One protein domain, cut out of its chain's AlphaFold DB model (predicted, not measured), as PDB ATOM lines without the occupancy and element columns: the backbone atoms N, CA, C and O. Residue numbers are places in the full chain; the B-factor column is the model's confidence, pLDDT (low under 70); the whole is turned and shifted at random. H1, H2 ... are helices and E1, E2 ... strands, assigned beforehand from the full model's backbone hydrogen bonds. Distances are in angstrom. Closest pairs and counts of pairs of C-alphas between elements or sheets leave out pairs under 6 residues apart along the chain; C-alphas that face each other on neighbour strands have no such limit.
ATOM      1  N   TRP A   4      56.862  34.186 -16.472       80.25
ATOM      2  CA  TRP A   4      56.184  35.475 -16.649       80.25
ATOM      3  C   TRP A   4      55.115  35.449 -17.748       80.25
ATOM      4  O   TRP A   4      54.069  36.070 -17.584       80.25
ATOM      5  N   VAL A   5      55.353  34.719 -18.843       82.94
ATOM      6  CA  VAL A   5      54.394  34.597 -19.957       82.94
ATOM      7  C   VAL A   5      53.227  33.709 -19.545       82.94
ATOM      8  O   VAL A   5      52.075  34.089 -19.731       82.94
ATOM      9  N   GLU A   6      53.520  32.564 -18.926       85.50
ATOM     10  CA  GLU A   6      52.501  31.668 -18.370       85.50
ATOM     11  C   GLU A   6      51.674  32.387 -17.297       85.50
ATOM     12  O   GLU A   6      50.449  32.353 -17.333       85.50
ATOM     13  N   ASN A   7      52.321  33.131 -16.394       89.06
ATOM     14  CA  ASN A   7      51.622  33.925 -15.388       89.06
ATOM     15  C   ASN A   7      50.723  35.003 -16.015       89.06
ATOM     16  O   ASN A   7      49.568  35.135 -15.614       89.06
ATOM     17  N   ALA A   8      51.214  35.735 -17.021       89.44
ATOM     18  CA  ALA A   8      50.406  36.716 -17.740       89.44
ATOM     19  C   ALA A   8      49.204  36.063 -18.435       89.44
ATOM     20  O   ALA A   8      48.105  36.614 -18.393       89.44
ATOM     21  N   TYR A   9      49.398  34.883 -19.030       91.25
ATOM     22  CA  TYR A   9      48.331  34.116 -19.660       91.25
ATOM     23  C   TYR A   9      47.267  33.675 -18.650       91.25
ATOM     24  O   TYR A   9      46.084  33.899 -18.890       91.25
ATOM     25  N   GLU A  10      47.664  33.116 -17.503       92.19
ATOM     26  CA  GLU A  10      46.728  32.658 -16.471       92.19
ATOM     27  C   GLU A  10      45.943  33.812 -15.833       92.19
ATOM     28  O   GLU A  10      44.725  33.716 -15.675       92.19
ATOM     29  N   ILE A  11      46.598  34.940 -15.527       92.50
ATOM     30  CA  ILE A  11      45.914  36.127 -14.987       92.50
ATOM     31  C   ILE A  11      44.916  36.681 -16.009       92.50
ATOM     32  O   ILE A  11      43.761  36.929 -15.669       92.50
ATOM     33  N   MET A  12      45.344  36.845 -17.264       93.31
ATOM     34  CA  MET A  12      44.488  37.340 -18.345       93.31
ATOM     35  C   MET A  12      43.290  36.415 -18.580       93.31
ATOM     36  O   MET A  12      42.159  36.881 -18.704       93.31
ATOM     37  N   LYS A  13      43.517  35.099 -18.592       92.31
ATOM     38  CA  LYS A  13      42.468  34.097 -18.785       92.31
ATOM     39  C   LYS A  13      41.456  34.118 -17.647       92.31
ATOM     40  O   LYS A  13      40.260  34.065 -17.918       92.31
ATOM     41  N   LYS A  14      41.922  34.238 -16.400       92.12
ATOM     42  CA  LYS A  14      41.046  34.404 -15.239       92.12
ATOM     43  C   LYS A  14      40.201  35.671 -15.361       92.12
ATOM     44  O   LYS A  14      39.001  35.620 -15.143       92.12
ATOM     45  N   GLU A  15      40.793  36.784 -15.782       91.94
ATOM     46  CA  GLU A  15      40.054  38.035 -15.963       91.94
ATOM     47  C   GLU A  15      38.976  37.937 -17.052       91.94
ATOM     48  O   GLU A  15      37.871  38.429 -16.852       91.94
ATOM     49  N   LEU A  16      39.260  37.247 -18.162       90.44
ATOM     50  CA  LEU A  16      38.266  36.963 -19.206       90.44
ATOM     51  C   LEU A  16      37.152  36.005 -18.752       90.44
ATOM     52  O   LEU A  16      36.075  36.009 -19.345       90.44
ATOM     53  N   GLN A  17      37.419  35.142 -17.768       88.19
ATOM     54  CA  GLN A  17      36.424  34.232 -17.192       88.19
ATOM     55  C   GLN A  17      35.544  34.939 -16.159       88.19
ATOM     56  O   GLN A  17      34.326  34.776 -16.177       88.19
ATOM     57  N   ASP A  18      36.165  35.726 -15.279       85.38
ATOM     58  CA  ASP A  18      35.500  36.421 -14.177       85.38
ATOM     59  C   ASP A  18      34.735  37.666 -14.661       85.38
ATOM     60  O   ASP A  18      33.781  38.101 -14.013       85.38
ATOM     61  N   MET A  19      35.137  38.257 -15.794       73.69
ATOM     62  CA  MET A  19      34.523  39.457 -16.360       73.69
ATOM     63  C   MET A  19      34.334  39.328 -17.872       73.69
ATOM     64  O   MET A  19      35.259  38.999 -18.615       73.69
ATOM     65  N   LEU A  20      33.132  39.662 -18.353       73.00
ATOM     66  CA  LEU A  20      32.923  39.861 -19.786       73.00
ATOM     67  C   LEU A  20      33.795  41.036 -20.262       73.00
ATOM     68  O   LEU A  20      33.889  42.042 -19.552       73.00
ATOM     69  N   PRO A  21      34.421  40.942 -21.450       77.19
ATOM     70  CA  PRO A  21      35.195  42.048 -21.993       77.19
ATOM     71  C   PRO A  21      34.307  43.286 -22.125       77.19
ATOM     72  O   PRO A  21      33.172  43.196 -22.597       77.19
ATOM     73  N   PHE A  22      34.830  44.447 -21.730       81.56
ATOM     74  CA  PHE A  22      34.096  45.711 -21.804       81.56
ATOM     75  C   PHE A  22      33.778  46.085 -23.248       81.56
ATOM     76  O   PHE A  22      32.716  46.628 -23.543       81.56
ATOM     77  N   CYS A  23      34.712  45.788 -24.151       86.00
ATOM     78  CA  CYS A  23      34.531  45.981 -25.575       86.00
ATOM     79  C   CYS A  23      35.271  44.908 -26.381       86.00
ATOM     80  O   CYS A  23      36.208  44.257 -25.908       86.00
ATOM     81  N   SER A  24      34.827  44.732 -27.623       91.88
ATOM     82  CA  SER A  24      35.456  43.873 -28.621       91.88
ATOM     83  C   SER A  24      35.530  44.647 -29.929       91.88
ATOM     84  O   SER A  24      34.513  44.839 -30.595       91.88
ATOM     85  N   THR A  25      36.734  45.058 -30.319       94.00
ATOM     86  CA  THR A  25      36.967  45.873 -31.519       94.00
ATOM     87  C   THR A  25      37.705  45.055 -32.566       94.00
ATOM     88  O   THR A  25      38.666  44.355 -32.253       94.00
ATOM     89  N   ARG A  26      37.277  45.117 -33.829       95.88
ATOM     90  CA  ARG A  26      37.997  44.452 -34.923       95.88
ATOM     91  C   ARG A  26      39.354  45.127 -35.140       95.88
ATOM     92  O   ARG A  26      39.428  46.347 -35.259       95.88
ATOM     93  N   LEU A  27      40.422  44.336 -35.224       95.19
ATOM     94  CA  LEU A  27      41.765  44.844 -35.482       95.19
ATOM     95  C   LEU A  27      41.885  45.246 -36.956       95.19
ATOM     96  O   LEU A  27      42.036  44.395 -37.841       95.19
ATOM     97  N   ARG A  28      41.831  46.551 -37.235       91.81
ATOM     98  CA  ARG A  28      41.857  47.096 -38.603       91.81
ATOM     99  C   ARG A  28      40.826  46.363 -39.492       91.81
ATOM    100  O   ARG A  28      39.687  46.147 -39.092       91.81
ATOM    101  N   PHE A  29      41.240  45.916 -40.680       89.81
ATOM    102  CA  PHE A  29      40.418  45.140 -41.617       89.81
ATOM    103  C   PHE A  29      40.651  43.617 -41.541       89.81
ATOM    104  O   PHE A  29      40.149  42.885 -42.392       89.81
ATOM    105  N   CYS A  30      41.395  43.095 -40.557       90.19
ATOM    106  CA  CYS A  30      41.687  41.653 -40.481       90.19
ATOM    107  C   CYS A  30      40.627  40.861 -39.696       90.19
ATOM    108  O   CYS A  30      39.721  41.443 -39.099       90.19
ATOM    109  N   ASN A  31      40.731  39.529 -39.713       90.94
ATOM    110  CA  ASN A  31      39.845  38.612 -38.980       90.94
ATOM    111  C   ASN A  31      40.356  38.356 -37.549       90.94
ATOM    112  O   ASN A  31      40.397  37.220 -37.073       90.94
ATOM    113  N   ALA A  32      40.778  39.423 -36.875       94.75
ATOM    114  CA  ALA A  32      41.193  39.402 -35.480       94.75
ATOM    115  C   ALA A  32      40.473  40.504 -34.704       94.75
ATOM    116  O   ALA A  32      40.062  41.517 -35.274       94.75
ATOM    117  N   TYR A  33      40.316  40.291 -33.403       96.25
ATOM    118  CA  TYR A  33      39.609  41.188 -32.500       96.25
ATOM    119  C   TYR A  33      40.473  41.489 -31.284       96.25
ATOM    120  O   TYR A  33      41.160  40.605 -30.773       96.25
ATOM    121  N   VAL A  34      40.407  42.731 -30.823       96.12
ATOM    122  CA  VAL A  34      40.974  43.170 -29.556       96.12
ATOM    123  C   VAL A  34      39.849  43.218 -28.538       96.12
ATOM    124  O   VAL A  34      38.887  43.968 -28.699       96.12
ATOM    125  N   LEU A  35      39.966  42.373 -27.522       95.31
ATOM    126  CA  LEU A  35      39.104  42.377 -26.353       95.31
ATOM    127  C   LEU A  35      39.752  43.265 -25.300       95.31
ATOM    128  O   LEU A  35      40.944  43.131 -25.020       95.31
ATOM    129  N   GLU A  36      38.974  44.158 -24.715       93.75
ATOM    130  CA  GLU A  36      39.452  45.013 -23.640       93.75
ATOM    131  C   GLU A  36      38.883  44.552 -22.304       93.75
ATOM    132  O   GLU A  36      37.669  44.420 -22.138       93.75
ATOM    133  N   THR A  37      39.772  44.336 -21.344       92.81
ATOM    134  CA  THR A  37      39.428  44.042 -19.955       92.81
ATOM    135  C   THR A  37      39.922  45.174 -19.053       92.81
ATOM    136  O   THR A  37      40.416  46.203 -19.528       92.81
ATOM    137  N   LYS A  38      39.801  45.020 -17.733       90.62
ATOM    138  CA  LYS A  38      40.297  46.003 -16.766       90.62
ATOM    139  C   LYS A  38      41.803  46.199 -16.885       90.62
ATOM    140  O   LYS A  38      42.250  47.340 -16.961       90.62
ATOM    141  N   ASN A  39      42.565  45.112 -16.943       92.62
ATOM    142  CA  ASN A  39      44.023  45.163 -16.906       92.62
ATOM    143  C   ASN A  39      44.686  44.842 -18.250       92.62
ATOM    144  O   ASN A  39      45.890  45.065 -18.377       92.62
ATOM    145  N   PHE A  40      43.945  44.357 -19.253       94.25
ATOM    146  CA  PHE A  40      44.536  43.896 -20.508       94.25
ATOM    147  C   PHE A  40      43.844  44.438 -21.757       94.25
ATOM    148  O   PHE A  40      42.628  44.635 -21.803       94.25
ATOM    149  N   TYR A  41      44.642  44.597 -22.809       94.94
ATOM    150  CA  TYR A  41      44.186  44.421 -24.184       94.94
ATOM    151  C   TYR A  41      44.537  43.001 -24.616       94.94
ATOM    152  O   TYR A  41      45.672  42.567 -24.439       94.94
ATOM    153  N   VAL A  42      43.590  42.264 -25.184       95.69
ATOM    154  CA  VAL A  42      43.773  40.856 -25.544       95.69
ATOM    155  C   VAL A  42      43.486  40.658 -27.020       95.69
ATOM    156  O   VAL A  42      42.403  40.978 -27.502       95.69
ATOM    157  N   LEU A  43      44.437  40.077 -27.743       96.00
ATOM    158  CA  LEU A  43      44.275  39.740 -29.146       96.00
ATOM    159  C   LEU A  43      43.694  38.337 -29.309       96.00
ATOM    160  O   LEU A  43      44.350  37.330 -29.021       96.00
ATOM    161  N   ARG A  44      42.499  38.280 -29.895       94.62
ATOM    162  CA  ARG A  44      41.894  37.062 -30.427       94.62
ATOM    163  C   ARG A  44      42.069  37.009 -31.945       94.62
ATOM    164  O   ARG A  44      41.428  37.760 -32.676       94.62
ATOM    165  N   SER A  45      42.910  36.100 -32.426       92.31
ATOM    166  CA  SER A  45      43.048  35.771 -33.849       92.31
ATOM    167  C   SER A  45      42.078  34.636 -34.175       92.31
ATOM    168  O   SER A  45      42.213  33.539 -33.634       92.31
ATOM    169  N   TYR A  46      41.075  34.891 -35.021       87.50
ATOM    170  CA  TYR A  46      39.943  33.978 -35.227       87.50
ATOM    171  C   TYR A  46      39.246  33.609 -33.901       87.50
ATOM    172  O   TYR A  46      38.590  34.462 -33.299       87.50
ATOM    173  N   GLN A  47      39.385  32.362 -33.442       87.00
ATOM    174  CA  GLN A  47      38.804  31.857 -32.191       87.00
ATOM    175  C   GLN A  47      39.845  31.680 -31.074       87.00
ATOM    176  O   GLN A  47      39.495  31.266 -29.974       87.00
ATOM    177  N   THR A  48      41.108  32.030 -31.326       90.06
ATOM    178  CA  THR A  48      42.218  31.734 -30.415       90.06
ATOM    179  C   THR A  48      42.812  33.017 -29.846       90.06
ATOM    180  O   THR A  48      43.094  33.963 -30.583       90.06
ATOM    181  N   ILE A  49      43.029  33.050 -28.530       93.50
ATOM    182  CA  ILE A  49      43.776  34.122 -27.863       93.50
ATOM    183  C   ILE A  49      45.263  33.896 -28.105       93.50
ATOM    184  O   ILE A  49      45.789  32.863 -27.712       93.50
ATOM    185  N   VAL A  50      45.929  34.839 -28.768       92.94
ATOM    186  CA  VAL A  50      47.317  34.649 -29.227       92.94
ATOM    187  C   VAL A  50      48.294  35.682 -28.676       92.94
ATOM    188  O   VAL A  50      49.495  35.454 -28.746       92.94
ATOM    189  N   ALA A  51      47.810  36.790 -28.112       93.94
ATOM    190  CA  ALA A  51      48.650  37.772 -27.432       93.94
ATOM    191  C   ALA A  51      47.834  38.633 -26.460       93.94
ATOM    192  O   ALA A  51      46.612  38.730 -26.584       93.94
ATOM    193  N   CYS A  52      48.506  39.301 -25.528       94.75
ATOM    194  CA  CYS A  52      47.915  40.383 -24.744       94.75
ATOM    195  C   CYS A  52      48.929  41.490 -24.434       94.75
ATOM    196  O   CYS A  52      50.136  41.318 -24.605       94.75
ATOM    197  N   ILE A  53      48.418  42.630 -23.979       93.06
ATOM    198  CA  ILE A  53      49.185  43.757 -23.453       93.06
ATOM    199  C   ILE A  53      48.613  44.102 -22.087       93.06
ATOM    200  O   ILE A  53      47.409  44.331 -21.965       93.06
ATOM    201  N   ARG A  54      49.468  44.155 -21.068       91.38
ATOM    202  CA  ARG A  54      49.113  44.655 -19.737       91.38
ATOM    203  C   ARG A  54      49.076  46.174 -19.734       91.38
ATOM    204  O   ARG A  54      50.050  46.805 -20.118       91.38
ATOM    205  N   LYS A  55      47.978  46.767 -19.276       90.06
ATOM    206  CA  LYS A  55      47.763  48.221 -19.312       90.06
ATOM    207  C   LYS A  55      48.617  48.998 -18.309       90.06
ATOM    208  O   LYS A  55      48.968  50.137 -18.581       90.06
ATOM    209  N   ASP A  56      48.945  48.398 -17.165       87.81
ATOM    210  CA  ASP A  56      49.685  49.050 -16.076       87.81
ATOM    211  C   ASP A  56      51.156  49.304 -16.423       87.81
ATOM    212  O   ASP A  56      51.705  50.352 -16.095       87.81
ATOM    213  N   CYS A  57      51.788  48.349 -17.103       82.50
ATOM    214  CA  CYS A  57      53.206  48.397 -17.454       82.50
ATOM    215  C   CYS A  57      53.473  48.386 -18.965       82.50
ATOM    216  O   CYS A  57      54.633  48.366 -19.374       82.50
ATOM    217  N   LEU A  58      52.416  48.362 -19.785       82.44
ATOM    218  CA  LEU A  58      52.461  48.285 -21.251       82.44
ATOM    219  C   LEU A  58      53.275  47.087 -21.783       82.44
ATOM    220  O   LEU A  58      53.716  47.072 -22.934       82.44
ATOM    221  N   GLN A  59      53.455  46.044 -20.965       88.12
ATOM    222  CA  GLN A  59      54.166  44.832 -21.364       88.12
ATOM    223  C   GLN A  59      53.319  43.990 -22.313       88.12
ATOM    224  O   GLN A  59      52.156  43.696 -22.038       88.12
ATOM    225  N   SER A  60      53.946  43.580 -23.413       90.62
ATOM    226  CA  SER A  60      53.346  42.772 -24.473       90.62
ATOM    227  C   SER A  60      53.785  41.313 -24.356       90.62
ATOM    228  O   SER A  60      54.982  41.036 -24.241       90.62
ATOM    229  N   TYR A  61      52.826  40.391 -24.433       90.50
ATOM    230  CA  TYR A  61      53.043  38.949 -24.322       90.50
ATOM    231  C   TYR A  61      52.499  38.234 -25.559       90.50
ATOM    232  O   TYR A  61      51.325  38.382 -25.901       90.50
ATOM    233  N   ASP A  62      53.358  37.466 -26.229       90.06
ATOM    234  CA  ASP A  62      53.005  36.600 -27.359       90.06
ATOM    235  C   ASP A  62      52.824  35.159 -26.863       90.06
ATOM    236  O   ASP A  62      53.748  34.554 -26.314       90.06
ATOM    237  N   PHE A  63      51.627  34.614 -27.067       88.88
ATOM    238  CA  PHE A  63      51.252  33.261 -26.667       88.88
ATOM    239  C   PHE A  63      51.191  32.291 -27.846       88.88
ATOM    240  O   PHE A  63      50.972  31.103 -27.632       88.88
ATOM    241  N   LEU A  64      51.359  32.747 -29.091       86.81
ATOM    242  CA  LEU A  64      51.015  31.991 -30.299       86.81
ATOM    243  C   LEU A  64      51.600  30.577 -30.306       86.81
ATOM    244  O   LEU A  64      50.897  29.603 -30.575       86.81
ATOM    245  N   ARG A  65      52.890  30.461 -29.977       81.88
ATOM    246  CA  ARG A  65      53.581  29.166 -29.951       81.88
ATOM    247  C   ARG A  65      53.164  28.280 -28.778       81.88
ATOM    248  O   ARG A  65      53.230  27.067 -28.917       81.88
ATOM    249  N   MET A  66      52.712  28.874 -27.677       82.62
ATOM    250  CA  MET A  66      52.221  28.160 -26.498       82.62
ATOM    251  C   MET A  66      50.826  27.567 -26.731       82.62
ATOM    252  O   MET A  66      50.573  26.439 -26.329       82.62
ATOM    253  N   VAL A  67      49.918  28.301 -27.387       79.88
ATOM    254  CA  VAL A  67      48.513  27.870 -27.549       79.88
ATOM    255  C   VAL A  67      48.216  27.089 -28.822       79.88
ATOM    256  O   VAL A  67      47.305  26.265 -28.812       79.88
ATOM    257  N   TYR A  68      48.885  27.385 -29.937       71.69
ATOM    258  CA  TYR A  68      48.362  26.971 -31.246       71.69
ATOM    259  C   TYR A  68      49.419  26.467 -32.231       71.69
ATOM    260  O   TYR A  68      49.083  26.025 -33.329       71.69
ATOM    261  N   GLY A  69      50.702  26.533 -31.866       72.19
ATOM    262  CA  GLY A  69      51.783  26.415 -32.838       72.19
ATOM    263  C   GLY A  69      51.865  27.654 -33.741       72.19
ATOM    264  O   GLY A  69      50.936  28.454 -33.868       72.19
ATOM    265  N   TYR A  70      53.032  27.877 -34.338       76.00
ATOM    266  CA  TYR A  70      53.271  29.077 -35.138       76.00
ATOM    267  C   TYR A  70      52.460  29.066 -36.444       76.00
ATOM    268  O   TYR A  70      52.577  28.136 -37.240       76.00
ATOM    269  N   THR A  71      51.720  30.147 -36.720       84.81
ATOM    270  CA  THR A  71      51.158  30.426 -38.051       84.81
ATOM    271  C   THR A  71      51.522  31.839 -38.501       84.81
ATOM    272  O   THR A  71      51.475  32.793 -37.720       84.81
ATOM    273  N   ALA A  72      51.865  31.992 -39.784       86.75
ATOM    274  CA  ALA A  72      52.269  33.284 -40.345       86.75
ATOM    275  C   ALA A  72      51.163  34.351 -40.225       86.75
ATOM    276  O   ALA A  72      51.454  35.519 -39.983       86.75
ATOM    277  N   ILE A  73      49.892  33.952 -40.340       90.25
ATOM    278  CA  ILE A  73      48.741  34.862 -40.240       90.25
ATOM    279  C   ILE A  73      48.598  35.408 -38.816       90.25
ATOM    280  O   ILE A  73      48.515  36.621 -38.628       90.25
ATOM    281  N   SER A  74      48.611  34.539 -37.799       87.88
ATOM    282  CA  SER A  74      48.496  34.997 -36.412       87.88
ATOM    283  C   SER A  74      49.704  35.833 -35.992       87.88
ATOM    284  O   SER A  74      49.522  36.835 -35.309       87.88
ATOM    285  N   ALA A  75      50.911  35.510 -36.469       89.94
ATOM    286  CA  ALA A  75      52.093  36.342 -36.239       89.94
ATOM    287  C   ALA A  75      51.927  37.762 -36.819       89.94
ATOM    288  O   ALA A  75      52.274  38.749 -36.168       89.94
ATOM    289  N   GLN A  76      51.322  37.896 -38.006       92.38
ATOM    290  CA  GLN A  76      50.991  39.209 -38.571       92.38
ATOM    291  C   GLN A  76      49.928  39.952 -37.754       92.38
ATOM    292  O   GLN A  76      50.018  41.171 -37.610       92.38
ATOM    293  N   HIS A  77      48.917  39.253 -37.228       93.06
ATOM    294  CA  HIS A  77      47.925  39.868 -36.342       93.06
ATOM    295  C   HIS A  77      48.579  40.408 -35.065       93.06
ATOM    296  O   HIS A  77      48.297  41.540 -34.682       93.06
ATOM    297  N   ILE A  78      49.497  39.649 -34.459       92.31
ATOM    298  CA  ILE A  78      50.246  40.059 -33.262       92.31
ATOM    299  C   ILE A  78      51.093  41.297 -33.543       92.31
ATOM    300  O   ILE A  78      51.037  42.262 -32.788       92.31
ATOM    301  N   SER A  79      51.815  41.316 -34.666       91.44
ATOM    302  CA  SER A  79      52.619  42.477 -35.057       91.44
ATOM    303  C   SER A  79      51.770  43.746 -35.214       91.44
ATOM    304  O   SER A  79      52.139  44.793 -34.686       91.44
ATOM    305  N   LYS A  80      50.608  43.656 -35.876       92.56
ATOM    306  CA  LYS A  80      49.666  44.785 -36.008       92.56
ATOM    307  C   LYS A  80      49.112  45.220 -34.653       92.56
ATOM    308  O   LYS A  80      49.029  46.409 -34.384       92.56
ATOM    309  N   PHE A  81      48.752  44.259 -33.808       94.19
ATOM    310  CA  PHE A  81      48.202  44.516 -32.484       94.19
ATOM    311  C   PHE A  81      49.195  45.236 -31.568       94.19
ATOM    312  O   PHE A  81      48.844  46.261 -30.998       94.19
ATOM    313  N   PHE A  82      50.436  44.756 -31.467       92.31
ATOM    314  CA  PHE A  82      51.468  45.423 -30.668       92.31
ATOM    315  C   PHE A  82      51.843  46.795 -31.225       92.31
ATOM    316  O   PHE A  82      52.182  47.682 -30.454       92.31
ATOM    317  N   HIS A  83      51.749  46.995 -32.541       90.19
ATOM    318  CA  HIS A  83      51.937  48.316 -33.134       90.19
ATOM    319  C   HIS A  83      50.811  49.295 -32.767       90.19
ATOM    320  O   HIS A  83      51.092  50.454 -32.486       90.19
ATOM    321  N   ASP A  84      49.555  48.839 -32.774       91.19
ATOM    322  CA  ASP A  84      48.388  49.704 -32.551       91.19
ATOM    323  C   ASP A  84      48.106  49.961 -31.058       91.19
ATOM    324  O   ASP A  84      47.622  51.033 -30.704       91.19
ATOM    325  N   TYR A  85      48.378  48.980 -30.189       90.12
ATOM    326  CA  TYR A  85      47.998  49.004 -28.767       90.12
ATOM    327  C   TYR A  85      49.191  48.958 -27.802       90.12
ATOM    328  O   TYR A  85      49.009  49.148 -26.598       90.12
ATOM    329  N   GLY A  86      50.394  48.655 -28.293       82.81
ATOM    330  CA  GLY A  86      51.613  48.623 -27.485       82.81
ATOM    331  C   GLY A  86      52.336  49.965 -27.490       82.81
ATOM    332  O   GLY A  86      52.133  50.801 -28.369       82.81
ATOM    333  N   ASP A  87      53.219  50.178 -26.513       69.44
ATOM    334  CA  ASP A  87      54.152  51.302 -26.577       69.44
ATOM    335  C   ASP A  87      55.266  50.961 -27.573       69.44
ATOM    336  O   ASP A  87      55.974  49.966 -27.414       69.44
ATOM    337  N   SER A  88      55.459  51.823 -28.572       55.91
ATOM    338  CA  SER A  88      56.558  51.769 -29.550       55.91
ATOM    339  C   SER A  88      57.967  51.608 -28.948       55.91
ATOM    340  O   SER A  88      58.901  51.254 -29.668       55.91
ATOM    341  N   ARG A  89      58.138  51.858 -27.642       52.81
ATOM    342  CA  ARG A  89      59.403  51.730 -26.901       52.81
ATOM    343  C   ARG A  89      59.589  50.383 -26.197       52.81
ATOM    344  O   ARG A  89      60.679  50.122 -25.691       52.81
ATOM    345  N   ILE A  90      58.560  49.538 -26.126       54.03
ATOM    346  CA  ILE A  90      58.611  48.277 -25.379       54.03
ATOM    347  C   ILE A  90      58.926  47.127 -26.328       54.03
ATOM    348  O   ILE A  90      58.185  46.828 -27.262       54.03
ATOM    349  N   VAL A  91      60.049  46.458 -26.063       54.19
ATOM    350  CA  VAL A  91      60.439  45.230 -26.755       54.19
ATOM    351  C   VAL A  91      59.434  44.143 -26.358       54.19
ATOM    352  O   VAL A  91      59.347  43.827 -25.169       54.19
ATOM    353  N   PRO A  92      58.653  43.568 -27.291       54.41
ATOM    354  CA  PRO A  92      57.751  42.479 -26.948       54.41
ATOM    355  C   PRO A  92      58.570  41.318 -26.380       54.41
ATOM    356  O   PRO A  92      59.603  40.948 -26.948       54.41
ATOM    357  N   TYR A  93      58.118  40.722 -25.274       55.94
ATOM    358  CA  TYR A  93      58.656  39.440 -24.828       55.94
ATOM    359  C   TYR A  93      58.175  38.384 -25.827       55.94
ATOM    360  O   TYR A  93      57.118  37.775 -25.676       55.94
ATOM    361  N   VAL A  94      58.926  38.242 -26.919       53.78
ATOM    362  CA  VAL A  94      58.653  37.273 -27.977       53.78
ATOM    363  C   VAL A  94      59.114  35.914 -27.485       53.78
ATOM    364  O   VAL A  94      60.302  35.712 -27.229       53.78
ATOM    365  N   TYR A  95      58.191  34.959 -27.416       51.59
ATOM    366  CA  TYR A  95      58.534  33.554 -27.261       51.59
ATOM    367  C   TYR A  95      59.371  33.109 -28.476       51.59
ATOM    368  O   TYR A  95      58.859  32.794 -29.555       51.59
TER     369      TYR A  95
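AT A GLANCE: This is residues 4 to 95 of the 101 residues of an uncharacterized protein of Methanobrevibacter sp (UniProt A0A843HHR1). A twisted sheet of five strands lies between two helices: H1 crosses one face, and H3 runs along the strands on the opposite face, over E3 and E4. The short helix H2 only grazes the sheet. The printed part has 92 residues, with three named helices and five named strands in the order H1 E1 E2 E3 E4 E5 H2 H3; the sheet, in the order E1 - E2 - E3 - E4 - E5, is antiparallel throughout, and the class is mixed, helices and strands. The whole is compact, with a radius of gyration of the C-alphas of 11.8 A and spans of 31 by 25 by 25 A.

HOW THE PARTS SIT: H1, residues 4 to 18, is on the sheet at a height of 9.6 A and runs across the strands. Its closest C-alphas to E5, residues 60 to 62, are those of Val 5 and Tyr 61, 6.3 A apart. E1, residues 23 to 26, and E2, residues 32 to 36, form a hairpin, with N 34 and O 25 at 2.8 A. E2 and E3, residues 40 to 45, form the next hairpin, with N 35 and O 42 at 2.8 A. E3 and E4, residues 48 to 54, follow as a hairpin, with N 43 and O 51 at 2.8 A. E4 and E5 form the last hairpin, with N 61 and O 52 at 2.9 A. These five strands are a meander, each the antiparallel neighbour of the one before. H2, residues 64 to 67, only grazes the sheet; the C-alphas of Val 50 and Leu 64 are its closest to E4, at 4.7 A. H3, residues 72 to 85, is on the sheet at a height of 8.5 A, at 25 degrees to E4 on the local plane. H1 and H3 lie on opposite faces, which gives three layers, helices on both faces of a sheet. In H1 and H3 every O i to N i+4 pair is within hydrogen-bond range; H2 is too short for such a pair.

IN THESE COORDINATES: H1 begins at C-alpha 4, (56.184, 35.475, -16.649), and is 20.9 A long. E3 is 15.7 A and E4, the longest strand, 18.1 A from first to last C-alpha. H3 is 20.0 A long and ends at C-alpha 85, (47.998, 49.004, -28.767).

THE WHOLE: The two C-alphas farthest apart, those of Asp 18 and Ala 72, are 31.2 A apart. The printed part has no cut, and each link between named elements is tight. The mean pLDDT of the printed part is 85.9; residues 87 to 95, after H3, are under 70.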